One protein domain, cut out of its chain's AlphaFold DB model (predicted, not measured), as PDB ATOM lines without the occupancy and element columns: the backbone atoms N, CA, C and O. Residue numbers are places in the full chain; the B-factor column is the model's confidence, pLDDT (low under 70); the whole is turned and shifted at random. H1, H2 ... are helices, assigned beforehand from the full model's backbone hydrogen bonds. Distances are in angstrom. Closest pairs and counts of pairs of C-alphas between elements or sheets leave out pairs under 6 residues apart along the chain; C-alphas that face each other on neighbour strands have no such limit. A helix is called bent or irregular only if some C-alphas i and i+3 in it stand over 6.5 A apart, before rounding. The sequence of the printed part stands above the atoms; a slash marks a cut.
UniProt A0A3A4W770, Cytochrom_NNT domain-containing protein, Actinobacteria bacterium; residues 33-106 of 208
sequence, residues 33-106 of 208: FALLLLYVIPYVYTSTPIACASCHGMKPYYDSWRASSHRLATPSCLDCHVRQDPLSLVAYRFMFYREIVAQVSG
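This is residues 33 to 106 of the 208 residues of the protein "Cytochrom_NNT domain-containing protein" of Actinobacteria bacterium (UniProt A0A3A4W770). The longest helix, H6, crosses H1 at a distance, without contact, and the shorter helices H2 to H5 make an open loop from the end of H1 out and back to the start of H6. The chain swings out through H2 and H3, which pack on each other, turns at H4 and comes back through H5, while residues 33 to 41 of H1 stick out as a free arm. There are 74 residues printed, with six named helices in the order H1 to H6 and no named strand, and the class is all helix. The whole is only just compact, close to loose, with a radius of gyration of the C-alphas of 13.3 A, and the C-alphas span 37 by 31 by 23 A.

H6, residues 86 to 105, touches no helix. It is apart from H1, residues 33 to 45, and from H5, residues 78 to 81. H2, residues 49 to 53, touches H3, residues 56 to 67, with 6 pairs of C-alphas within 8 A. The closest C-alphas of the two are those of Ala 53 and Lys 59, 4.8 A apart, and H3 touches H2 with residues 58 to 62 alone. H1 and H2 are close but not clearly touching, the closest C-alphas being those of Tyr 45 and Ala 51 at 6.3 A. H3 and H4, residues 70 to 73, are also close but not clearly touching, with the C-alphas of Trp 65 and Arg 71 closest at 6.2 A. H4 and H5 are apart. In H2 and H6 every O i to N i+4 pair is within hydrogen-bond range, against 8 of 9 in H1 and 6 of 8 in H3, while H4 and H5 are too short for such a pair.

H6 begins with C-alpha 86 at (217.838, 175.789, 211.241) and ends with C-alpha 105 at (226.362, 151.477, 198.010), 29.0 A from first to last C-alpha. H1 begins with C-alpha 33 at (211.222, 157.518, 224.201) and is 17.9 A long; it is neither bent nor irregular, but only just, since C-alphas 39 and 42 are 6.1 A apart. H3 is 18.1 A long and irregular, with C-alphas 57 and 60 at 7.4 A. H2 is 6.2 A long, and H4 and H5 are 4.9 A each.

The C-alphas of Phe 33 and Ala 67 are the two farthest apart, at 38.4 A. Without residues 33 to 41, which stand free, the body spans 34 by 29 by 16 A. The printed part has no cut, and the five links between the helices are tight. The mean pLDDT of the printed part is 87.7, and no printed residue is under 70.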
ATOM      1  N   PHE A  33     209.838 157.548 223.740       95.44
ATOM      2  CA  PHE A  33     211.222 157.518 224.201       95.44
ATOM      3  C   PHE A  33     212.122 156.706 223.257       95.44
ATOM      4  O   PHE A  33     213.189 157.177 222.869       95.44
ATOM      5  N   ALA A  34     211.672 155.532 222.810       94.94
ATOM      6  CA  ALA A  34     212.396 154.707 221.849       94.94
ATOM      7  C   ALA A  34     212.595 155.427 220.502       94.94
ATOM      8  O   ALA A  34     213.704 155.436 219.972       94.94
ATOM      9  N   LEU A  35     211.558 156.089 219.975       94.50
ATOM     10  CA  LEU A  35     211.654 156.889 218.748       94.50
ATOM     11  C   LEU A  35     212.616 158.074 218.904       94.50
ATOM     12  O   LEU A  35     213.410 158.347 218.002       94.50
ATOM     13  N   LEU A  36     212.595 158.747 220.058       93.94
ATOM     14  CA  LEU A  36     213.546 159.813 220.369       93.94
ATOM     15  C   LEU A  36     214.981 159.286 220.397       93.94
ATOM     16  O   LEU A  36     215.851 159.900 219.787       93.94
ATOM     17  N   LEU A  37     215.242 158.141 221.029       94.00
ATOM     18  CA  LEU A  37     216.578 157.536 221.039       94.00
ATOM     19  C   LEU A  37     217.051 157.150 219.631       94.00
ATOM     20  O   LEU A  37     218.185 157.464 219.264       94.00
ATOM     21  N   LEU A  38     216.174 156.536 218.829       91.50
ATOM     22  CA  LEU A  38     216.459 156.164 217.440       91.50
ATOM     23  C   LEU A  38     216.802 157.373 216.561       91.50
ATOM     24  O   LEU A  38     217.568 157.239 215.611       91.50
ATOM     25  N   TYR A  39     216.281 158.555 216.886       88.31
ATOM     26  CA  TYR A  39     216.614 159.793 216.189       88.31
ATOM     27  C   TYR A  39     217.871 160.479 216.754       88.31
ATOM     28  O   TYR A  39     218.781 160.851 216.008       88.31
ATOM     29  N   VAL A  40     217.944 160.644 218.076       89.88
ATOM     30  CA  VAL A  40     218.976 161.443 218.754       89.88
ATOM     31  C   VAL A  40     220.344 160.771 218.688       89.88
ATOM     32  O   VAL A  40     221.333 161.454 218.428       89.88
ATOM     33  N   ILE A  41     220.433 159.450 218.871       89.06
ATOM     34  CA  ILE A  41     221.728 158.752 218.906       89.06
ATOM     35  C   ILE A  41     222.468 158.876 217.562       89.06
ATOM     36  O   ILE A  41     223.597 159.383 217.560       89.06
ATOM     37  N   PRO A  42     221.867 158.519 216.404       86.06
ATOM     38  CA  PRO A  42     222.512 158.738 215.113       86.06
ATOM     39  C   PRO A  42     222.794 160.217 214.866       86.06
ATOM     40  O   PRO A  42     223.834 160.558 214.301       86.06
ATOM     41  N   TYR A  43     221.901 161.109 215.308       85.94
ATOM     42  CA  TYR A  43     222.090 162.543 215.137       85.94
ATOM     43  C   TYR A  43     223.342 163.061 215.835       85.94
ATOM     44  O   TYR A  43     224.117 163.797 215.219       85.94
ATOM     45  N   VAL A  44     223.546 162.683 217.093       85.69
ATOM     46  CA  VAL A  44     224.713 163.102 217.865       85.69
ATOM     47  C   VAL A  44     225.966 162.453 217.292       85.69
ATOM     48  O   VAL A  44     226.925 163.166 217.007       85.69
ATOM     49  N   TYR A  45     225.937 161.143 217.026       86.44
ATOM     50  CA  TYR A  45     227.079 160.409 216.480       86.44
ATOM     51  C   TYR A  45     227.597 161.032 215.177       86.44
ATOM     52  O   TYR A  45     228.769 161.401 215.094       86.44
ATOM     53  N   THR A  46     226.711 161.245 214.200       83.44
ATOM     54  CA  THR A  46     227.034 161.829 212.882       83.44
ATOM     55  C   THR A  46     227.467 163.296 212.931       83.44
ATOM     56  O   THR A  46     227.927 163.843 211.931       83.44
ATOM     57  N   SER A  47     227.359 163.934 214.097       83.25
ATOM     58  CA  SER A  47     227.823 165.301 214.341       83.25
ATOM     59  C   SER A  47     229.176 165.350 215.062       83.25
ATOM     60  O   SER A  47     229.677 166.438 215.360       83.25
ATOM     61  N   THR A  48     229.788 164.194 215.346       86.88
ATOM     62  CA  THR A  48     231.095 164.109 216.009       86.88
ATOM     63  C   THR A  48     232.262 164.067 215.011       86.88
ATOM     64  O   THR A  48     232.134 163.517 213.912       86.88
ATOM     65  N   PRO A  49     233.456 164.554 215.406       85.88
ATOM     66  CA  PRO A  49     234.670 164.405 214.604       85.88
ATOM     67  C   PRO A  49     235.045 162.944 214.313       85.88
ATOM     68  O   PRO A  49     235.652 162.664 213.284       85.88
ATOM     69  N   ILE A  50     234.680 162.008 215.197       81.94
ATOM     70  CA  ILE A  50     234.980 160.576 215.039       81.94
ATOM     71  C   ILE A  50     234.163 159.972 213.894       81.94
ATOM     72  O   ILE A  50     234.722 159.257 213.068       81.94
ATOM     73  N   ALA A  51     232.871 160.300 213.794       83.50
ATOM     74  CA  ALA A  51     232.046 159.865 212.666       83.50
ATOM     75  C   ALA A  51     232.514 160.465 211.331       83.50
ATOM     76  O   ALA A  51     232.361 159.851 210.283       83.50
ATOM     77  N   CYS A  52     233.120 161.653 211.358       79.94
ATOM     78  CA  CYS A  52     233.764 162.206 210.172       79.94
ATOM     79  C   CYS A  52     235.030 161.404 209.828       79.94
ATOM     80  O   CYS A  52     235.220 161.018 208.681       79.94
ATOM     81  N   ALA A  53     235.872 161.104 210.821       84.00
ATOM     82  CA  ALA A  53     237.129 160.374 210.646       84.00
ATOM     83  C   ALA A  53     236.962 158.910 210.202       84.00
ATOM     84  O   ALA A  53     237.908 158.339 209.662       84.00
ATOM     85  N   SER A  54     235.790 158.301 210.417       82.12
ATOM     86  CA  SER A  54     235.494 156.948 209.928       82.12
ATOM     87  C   SER A  54     235.319 156.890 208.406       82.12
ATOM     88  O   SER A  54     235.431 155.818 207.814       82.12
ATOM     89  N   CYS A  55     235.110 158.036 207.752       78.75
ATOM     90  CA  CYS A  55     235.113 158.136 206.299       78.75
ATOM     91  C   CYS A  55     236.555 158.301 205.788       78.75
ATOM     92  O   CYS A  55     237.239 159.271 206.120       78.75
ATOM     93  N   HIS A  56     237.006 157.383 204.927       74.50
ATOM     94  CA  HIS A  56     238.369 157.350 204.366       74.50
ATOM     95  C   HIS A  56     238.842 158.690 203.775       74.50
ATOM     96  O   HIS A  56     239.951 159.133 204.069       74.50
ATOM     97  N   GLY A  57     237.977 159.395 203.035       79.25
ATOM     98  CA  GLY A  57     238.303 160.693 202.429       79.25
ATOM     99  C   GLY A  57     238.480 161.849 203.423       79.25
ATOM    100  O   GLY A  57     239.058 162.878 203.080       79.25
ATOM    101  N   MET A  58     238.011 161.695 204.662       85.62
ATOM    102  CA  MET A  58     238.026 162.755 205.672       85.62
ATOM    103  C   MET A  58     239.182 162.619 206.669       85.62
ATOM    104  O   MET A  58     239.530 163.586 207.348       85.62
ATOM    105  N   LYS A  59     239.822 161.447 206.747       87.75
ATOM    106  CA  LYS A  59     240.886 161.172 207.721       87.75
ATOM    107  C   LYS A  59     242.025 162.212 207.725       87.75
ATOM    108  O   LYS A  59     242.345 162.694 208.813       87.75
ATOM    109  N   PRO A  60     242.590 162.648 206.579       89.44
ATOM    110  CA  PRO A  60     243.638 163.675 206.589       89.44
ATOM    111  C   PRO A  60     243.161 164.996 207.212       89.44
ATOM    112  O   PRO A  60     243.875 165.639 207.986       89.44
ATOM    113  N   TYR A  61     241.920 165.395 206.918       89.31
ATOM    114  CA  TYR A  61     241.300 166.605 207.456       89.31
ATOM    115  C   TYR A  61     241.079 166.504 208.966       89.31
ATOM    116  O   TYR A  61     241.364 167.461 209.685       89.31
ATOM    117  N   TYR A  62     240.652 165.341 209.456       91.25
ATOM    118  CA  TYR A  62     240.561 165.081 210.890       91.25
ATOM    119  C   TYR A  62     241.930 165.185 211.575       91.25
ATOM    120  O   TYR A  62     242.048 165.879 212.583       91.25
ATOM    121  N   ASP A  63     242.966 164.547 211.024       91.50
ATOM    122  CA  ASP A  63     244.303 164.531 211.629       91.50
ATOM    123  C   ASP A  63     244.905 165.949 211.700       91.50
ATOM    124  O   ASP A  63     245.407 166.366 212.746       91.50
ATOM    125  N   SER A  64     244.778 166.732 210.625       91.19
ATOM    126  CA  SER A  64     245.236 168.132 210.596       91.19
ATOM    127  C   SER A  64     244.452 169.041 211.551       91.19
ATOM    128  O   SER A  64     245.059 169.840 212.268       91.19
ATOM    129  N   TRP A  65     243.126 168.883 211.641       92.38
ATOM    130  CA  TRP A  65     242.310 169.611 212.619       92.38
ATOM    131  C   TRP A  65     242.704 169.238 214.044       92.38
ATOM    132  O   TRP A  65     242.861 170.125 214.889       92.38
ATOM    133  N   ARG A  66     242.931 167.944 214.297       92.00
ATOM    134  CA  ARG A  66     243.322 167.421 215.606       92.00
ATOM    135  C   ARG A  66     244.659 167.997 216.080       92.00
ATOM    136  O   ARG A  66     244.833 168.206 217.280       92.00
ATOM    137  N   ALA A  67     245.578 168.255 215.152       91.56
ATOM    138  CA  ALA A  67     246.866 168.888 215.422       91.56
ATOM    139  C   ALA A  67     246.783 170.421 215.589       91.56
ATOM    140  O   ALA A  67     247.747 171.045 216.023       91.56
ATOM    141  N   SER A  68     245.649 171.045 215.256       91.00
ATOM    142  CA  SER A  68     245.460 172.495 215.355       91.00
ATOM    143  C   SER A  68     244.885 172.927 216.711       91.00
ATOM    144  O   SER A  68     244.219 172.159 217.407       91.00
ATOM    145  N   SER A  69     245.041 174.211 217.053       90.69
ATOM    146  CA  SER A  69     244.410 174.805 218.242       90.69
ATOM    147  C   SER A  69     242.877 174.797 218.190       90.69
ATOM    148  O   SER A  69     242.227 174.843 219.233       90.69
ATOM    149  N   HIS A  70     242.280 174.673 217.000       91.06
ATOM    150  CA  HIS A  70     240.828 174.629 216.849       91.06
ATOM    151  C   HIS A  70     240.212 173.364 217.454       91.06
ATOM    152  O   HIS A  70     239.057 173.414 217.866       91.06
ATOM    153  N   ARG A  71     240.976 172.273 217.631       91.94
ATOM    154  CA  ARG A  71     240.504 171.099 218.386       91.94
ATOM    155  C   ARG A  71     240.058 171.452 219.804       91.94
ATOM    156  O   ARG A  71     239.144 170.825 220.328       91.94
ATOM    157  N   LEU A  72     240.715 172.430 220.428       90.19
ATOM    158  CA  LEU A  72     240.415 172.853 221.796       90.19
ATOM    159  C   LEU A  72     239.209 173.802 221.860       90.19
ATOM    160  O   LEU A  72     238.567 173.895 222.899       90.19
ATOM    161  N   ALA A  73     238.905 174.501 220.762       88.25
ATOM    162  CA  ALA A  73     237.872 175.536 220.711       88.25
ATOM    163  C   ALA A  73     236.535 175.056 220.115       88.25
ATOM    164  O   ALA A  73     235.487 175.624 220.420       88.25
ATOM    165  N   THR A  74     236.552 174.045 219.242       86.94
ATOM    166  CA  THR A  74     235.354 173.530 218.562       86.94
ATOM    167  C   THR A  74     235.251 172.019 218.757       86.94
ATOM    168  O   THR A  74     236.073 171.306 218.185       86.94
ATOM    169  N   PRO A  75     234.284 171.488 219.526       84.06
ATOM    170  CA  PRO A  75     234.123 170.044 219.698       84.06
ATOM    171  C   PRO A  75     233.581 169.340 218.441       84.06
ATOM    172  O   PRO A  75     233.700 168.118 218.342       84.06
ATOM    173  N   SER A  76     233.006 170.078 217.480       87.62
ATOM    174  CA  SER A  76     232.463 169.528 216.235       87.62
ATOM    175  C   SER A  76     233.039 170.208 214.991       87.62
ATOM    176  O   SER A  76     233.235 171.421 214.944       87.62
ATOM    177  N   CYS A  77     233.231 169.427 213.924       87.69
ATOM    178  CA  CYS A  77     233.560 169.944 212.595       87.69
ATOM    179  C   CYS A  77     232.453 170.873 212.052       87.69
ATOM    180  O   CYS A  77     232.726 171.784 211.263       87.69
ATOM    181  N   LEU A  78     231.204 170.657 212.486       87.75
ATOM    182  CA  LEU A  78     230.028 171.396 212.021       87.75
ATOM    183  C   LEU A  78     230.023 172.843 212.500       87.75
ATOM    184  O   LEU A  78     229.511 173.701 211.787       87.75
ATOM    185  N   ASP A  79     230.660 173.128 213.637       88.50
ATOM    186  CA  ASP A  79     230.760 174.480 214.201       88.50
ATOM    187  C   ASP A  79     231.395 175.466 213.212       88.50
ATOM    188  O   ASP A  79     231.100 176.664 213.232       88.50
ATOM    189  N   CYS A  80     232.262 174.950 212.336       89.38
ATOM    190  CA  CYS A  80     232.931 175.719 211.300       89.38
ATOM    191  C   CYS A  80     232.369 175.455 209.904       89.38
ATOM    192  O   CYS A  80     232.231 176.409 209.146       89.38
ATOM    193  N   HIS A  81     232.061 174.207 209.543       89.25
ATOM    194  CA  HIS A  81     231.688 173.841 208.168       89.25
ATOM    195  C   HIS A  81     230.186 173.921 207.870       89.25
ATOM    196  O   HIS A  81     229.798 173.825 206.707       89.25
ATOM    197  N   VAL A  82     229.339 174.133 208.881       88.25
ATOM    198  CA  VAL A  82     227.889 174.272 208.713       88.25
ATOM    199  C   VAL A  82     227.424 175.551 209.388       88.25
ATOM    200  O   VAL A  82     227.837 175.902 210.495       88.25
ATOM    201  N   ARG A  83     226.544 176.287 208.711       87.62
ATOM    202  CA  ARG A  83     225.902 177.439 209.334       87.62
ATOM    203  C   ARG A  83     224.922 176.953 210.398       87.62
ATOM    204  O   ARG A  83     224.092 176.096 210.133       87.62
ATOM    205  N   GLN A  84     224.979 177.566 211.572       86.56
ATOM    206  CA  GLN A  84     224.166 177.190 212.733       86.56
ATOM    207  C   GLN A  84     222.732 177.756 212.681       86.56
ATOM    208  O   GLN A  84     222.144 178.057 213.714       86.56
ATOM    209  N   ASP A  85     222.178 177.967 211.483       89.25
ATOM    210  CA  ASP A  85     220.762 178.304 211.308       89.25
ATOM    211  C   ASP A  85     219.940 177.047 210.984       89.25
ATOM    212  O   ASP A  85     220.478 176.115 210.376       89.25
ATOM    213  N   PRO A  86     218.646 177.002 211.359       90.31
ATOM    214  CA  PRO A  86     217.838 175.789 211.241       90.31
ATOM    215  C   PRO A  86     217.808 175.195 209.829       90.31
ATOM    216  O   PRO A  86     217.960 173.987 209.663       90.31
ATOM    217  N   LEU A  87     217.671 176.042 208.805       91.25
ATOM    218  CA  LEU A  87     217.595 175.593 207.416       91.25
ATOM    219  C   LEU A  87     218.904 174.936 206.967       91.25
ATOM    220  O   LEU A  87     218.887 173.877 206.345       91.25
ATOM    221  N   SER A  88     220.038 175.540 207.313       88.69
ATOM    222  CA  SER A  88     221.354 175.008 206.964       88.69
ATOM    223  C   SER A  88     221.663 173.694 207.680       88.69
ATOM    224  O   SER A  88     222.270 172.812 207.078       88.69
ATOM    225  N   LEU A  89     221.222 173.533 208.932       86.94
ATOM    226  CA  LEU A  89     221.382 172.284 209.685       86.94
ATOM    227  C   LEU A  89     220.560 171.142 209.071       86.94
ATOM    228  O   LEU A  89     221.073 170.034 208.901       86.94
ATOM    229  N   VAL A  90     219.311 171.420 208.686       89.25
ATOM    230  CA  VAL A  90     218.444 170.454 207.998       89.25
ATOM    231  C   VAL A  90     219.026 170.087 206.634       89.25
ATOM    232  O   VAL A  90     219.185 168.904 206.334       89.25
ATOM    233  N   ALA A  91     219.417 171.082 205.834       89.06
ATOM    234  CA  ALA A  91     220.040 170.858 204.533       89.06
ATOM    235  C   ALA A  91     221.323 170.027 204.661       89.06
ATOM    236  O   ALA A  91     221.469 169.020 203.974       89.06
ATOM    237  N   TYR A  92     222.218 170.385 205.589       87.69
ATOM    238  CA  TYR A  92     223.418 169.602 205.881       87.69
ATOM    239  C   TYR A  92     223.075 168.145 206.180       87.69
ATOM    240  O   TYR A  92     223.739 167.248 205.667       87.69
ATOM    241  N   ARG A  93     222.025 167.891 206.968       87.94
ATOM    242  CA  ARG A  93     221.668 166.530 207.357       87.94
ATOM    243  C   ARG A  93     221.237 165.670 206.170       87.94
ATOM    244  O   ARG A  93     221.711 164.543 206.048       87.94
ATOM    245  N   PHE A  94     220.397 166.203 205.284       89.06
ATOM    246  CA  PHE A  94     220.015 165.503 204.053       89.06
ATOM    247  C   PHE A  94     221.229 165.204 203.171       89.06
ATOM    248  O   PHE A  94     221.384 164.089 202.674       89.06
ATOM    249  N   MET A  95     222.120 166.184 203.026       87.25
ATOM    250  CA  MET A  95     223.324 166.037 202.216       87.25
ATOM    251  C   MET A  95     224.278 165.005 202.815       87.25
ATOM    252  O   MET A  95     224.749 164.134 202.096       87.25
ATOM    253  N   PHE A  96     224.495 165.027 204.128       85.44
ATOM    254  CA  PHE A  96     225.357 164.073 204.817       85.44
ATOM    255  C   PHE A  96     224.861 162.626 204.683       85.44
ATOM    256  O   PHE A  96     225.652 161.735 204.379       85.44
ATOM    257  N   TYR A  97     223.554 162.376 204.833       86.56
ATOM    258  CA  TYR A  97     223.005 161.031 204.621       86.56
ATOM    259  C   TYR A  97     223.164 160.552 203.178       86.56
ATOM    260  O   TYR A  97     223.454 159.376 202.965       86.56
ATOM    261  N   ARG A  98     223.041 161.445 202.191       88.44
ATOM    262  CA  ARG A  98     223.307 161.109 200.788       88.44
ATOM    263  C   ARG A  98     224.752 160.642 200.577       88.44
ATOM    264  O   ARG A  98     224.961 159.665 199.867       88.44
ATOM    265  N   GLU A  99     225.729 161.299 201.209       86.00
ATOM    266  CA  GLU A  99     227.143 160.888 201.148       86.00
ATOM    267  C   GLU A  99     227.365 159.519 201.826       86.00
ATOM    268  O   GLU A  99     228.074 158.676 201.282       86.00
ATOM    269  N   ILE A 100     226.707 159.248 202.966       84.25
ATOM    270  CA  ILE A 100     226.751 157.921 203.617       84.25
ATOM    271  C   ILE A 100     226.196 156.836 202.689       84.25
ATOM    272  O   ILE A 100     226.826 155.793 202.516       84.25
ATOM    273  N   VAL A 101     225.022 157.065 202.092       86.81
ATOM    274  CA  VAL A 101     224.386 156.094 201.188       86.81
ATOM    275  C   VAL A 101     225.277 155.827 199.979       86.81
ATOM    276  O   VAL A 101     225.459 154.667 199.613       86.81
ATOM    277  N   ALA A 102     225.876 156.864 199.388       86.88
ATOM    278  CA  ALA A 102     226.803 156.701 198.273       86.88
ATOM    279  C   ALA A 102     228.019 155.843 198.655       86.88
ATOM    280  O   ALA A 102     228.330 154.874 197.969       86.88
ATOM    281  N   GLN A 103     228.633 156.125 199.807       80.88
ATOM    282  CA  GLN A 103     229.772 155.367 200.321       80.88
ATOM    283  C   GLN A 103     229.435 153.886 200.575       80.88
ATOM    284  O   GLN A 103     230.235 153.017 200.242       80.88
ATOM    285  N   VAL A 104     228.271 153.584 201.166       84.81
ATOM    286  CA  VAL A 104     227.862 152.198 201.481       84.81
ATOM    287  C   VAL A 104     227.438 151.426 200.230       84.81
ATOM    288  O   VAL A 104     227.704 150.233 200.128       84.81
ATOM    289  N   SER A 105     226.794 152.093 199.274       88.81
ATOM    290  CA  SER A 105     226.362 151.477 198.010       88.81
ATOM    291  C   SER A 105     227.479 151.354 196.968       88.81
ATOM    292  O   SER A 105     227.275 150.713 195.942       88.81
ATOM    293  N   GLY A 106     228.643 151.970 197.206       84.62
ATOM    294  CA  GLY A 106     229.730 152.048 196.228       84.62
ATOM    295  C   GLY A 106     229.423 152.968 195.043       84.62
ATOM    296  O   GLY A 106     230.116 152.908 194.029       84.62
TER     297      GLY A 106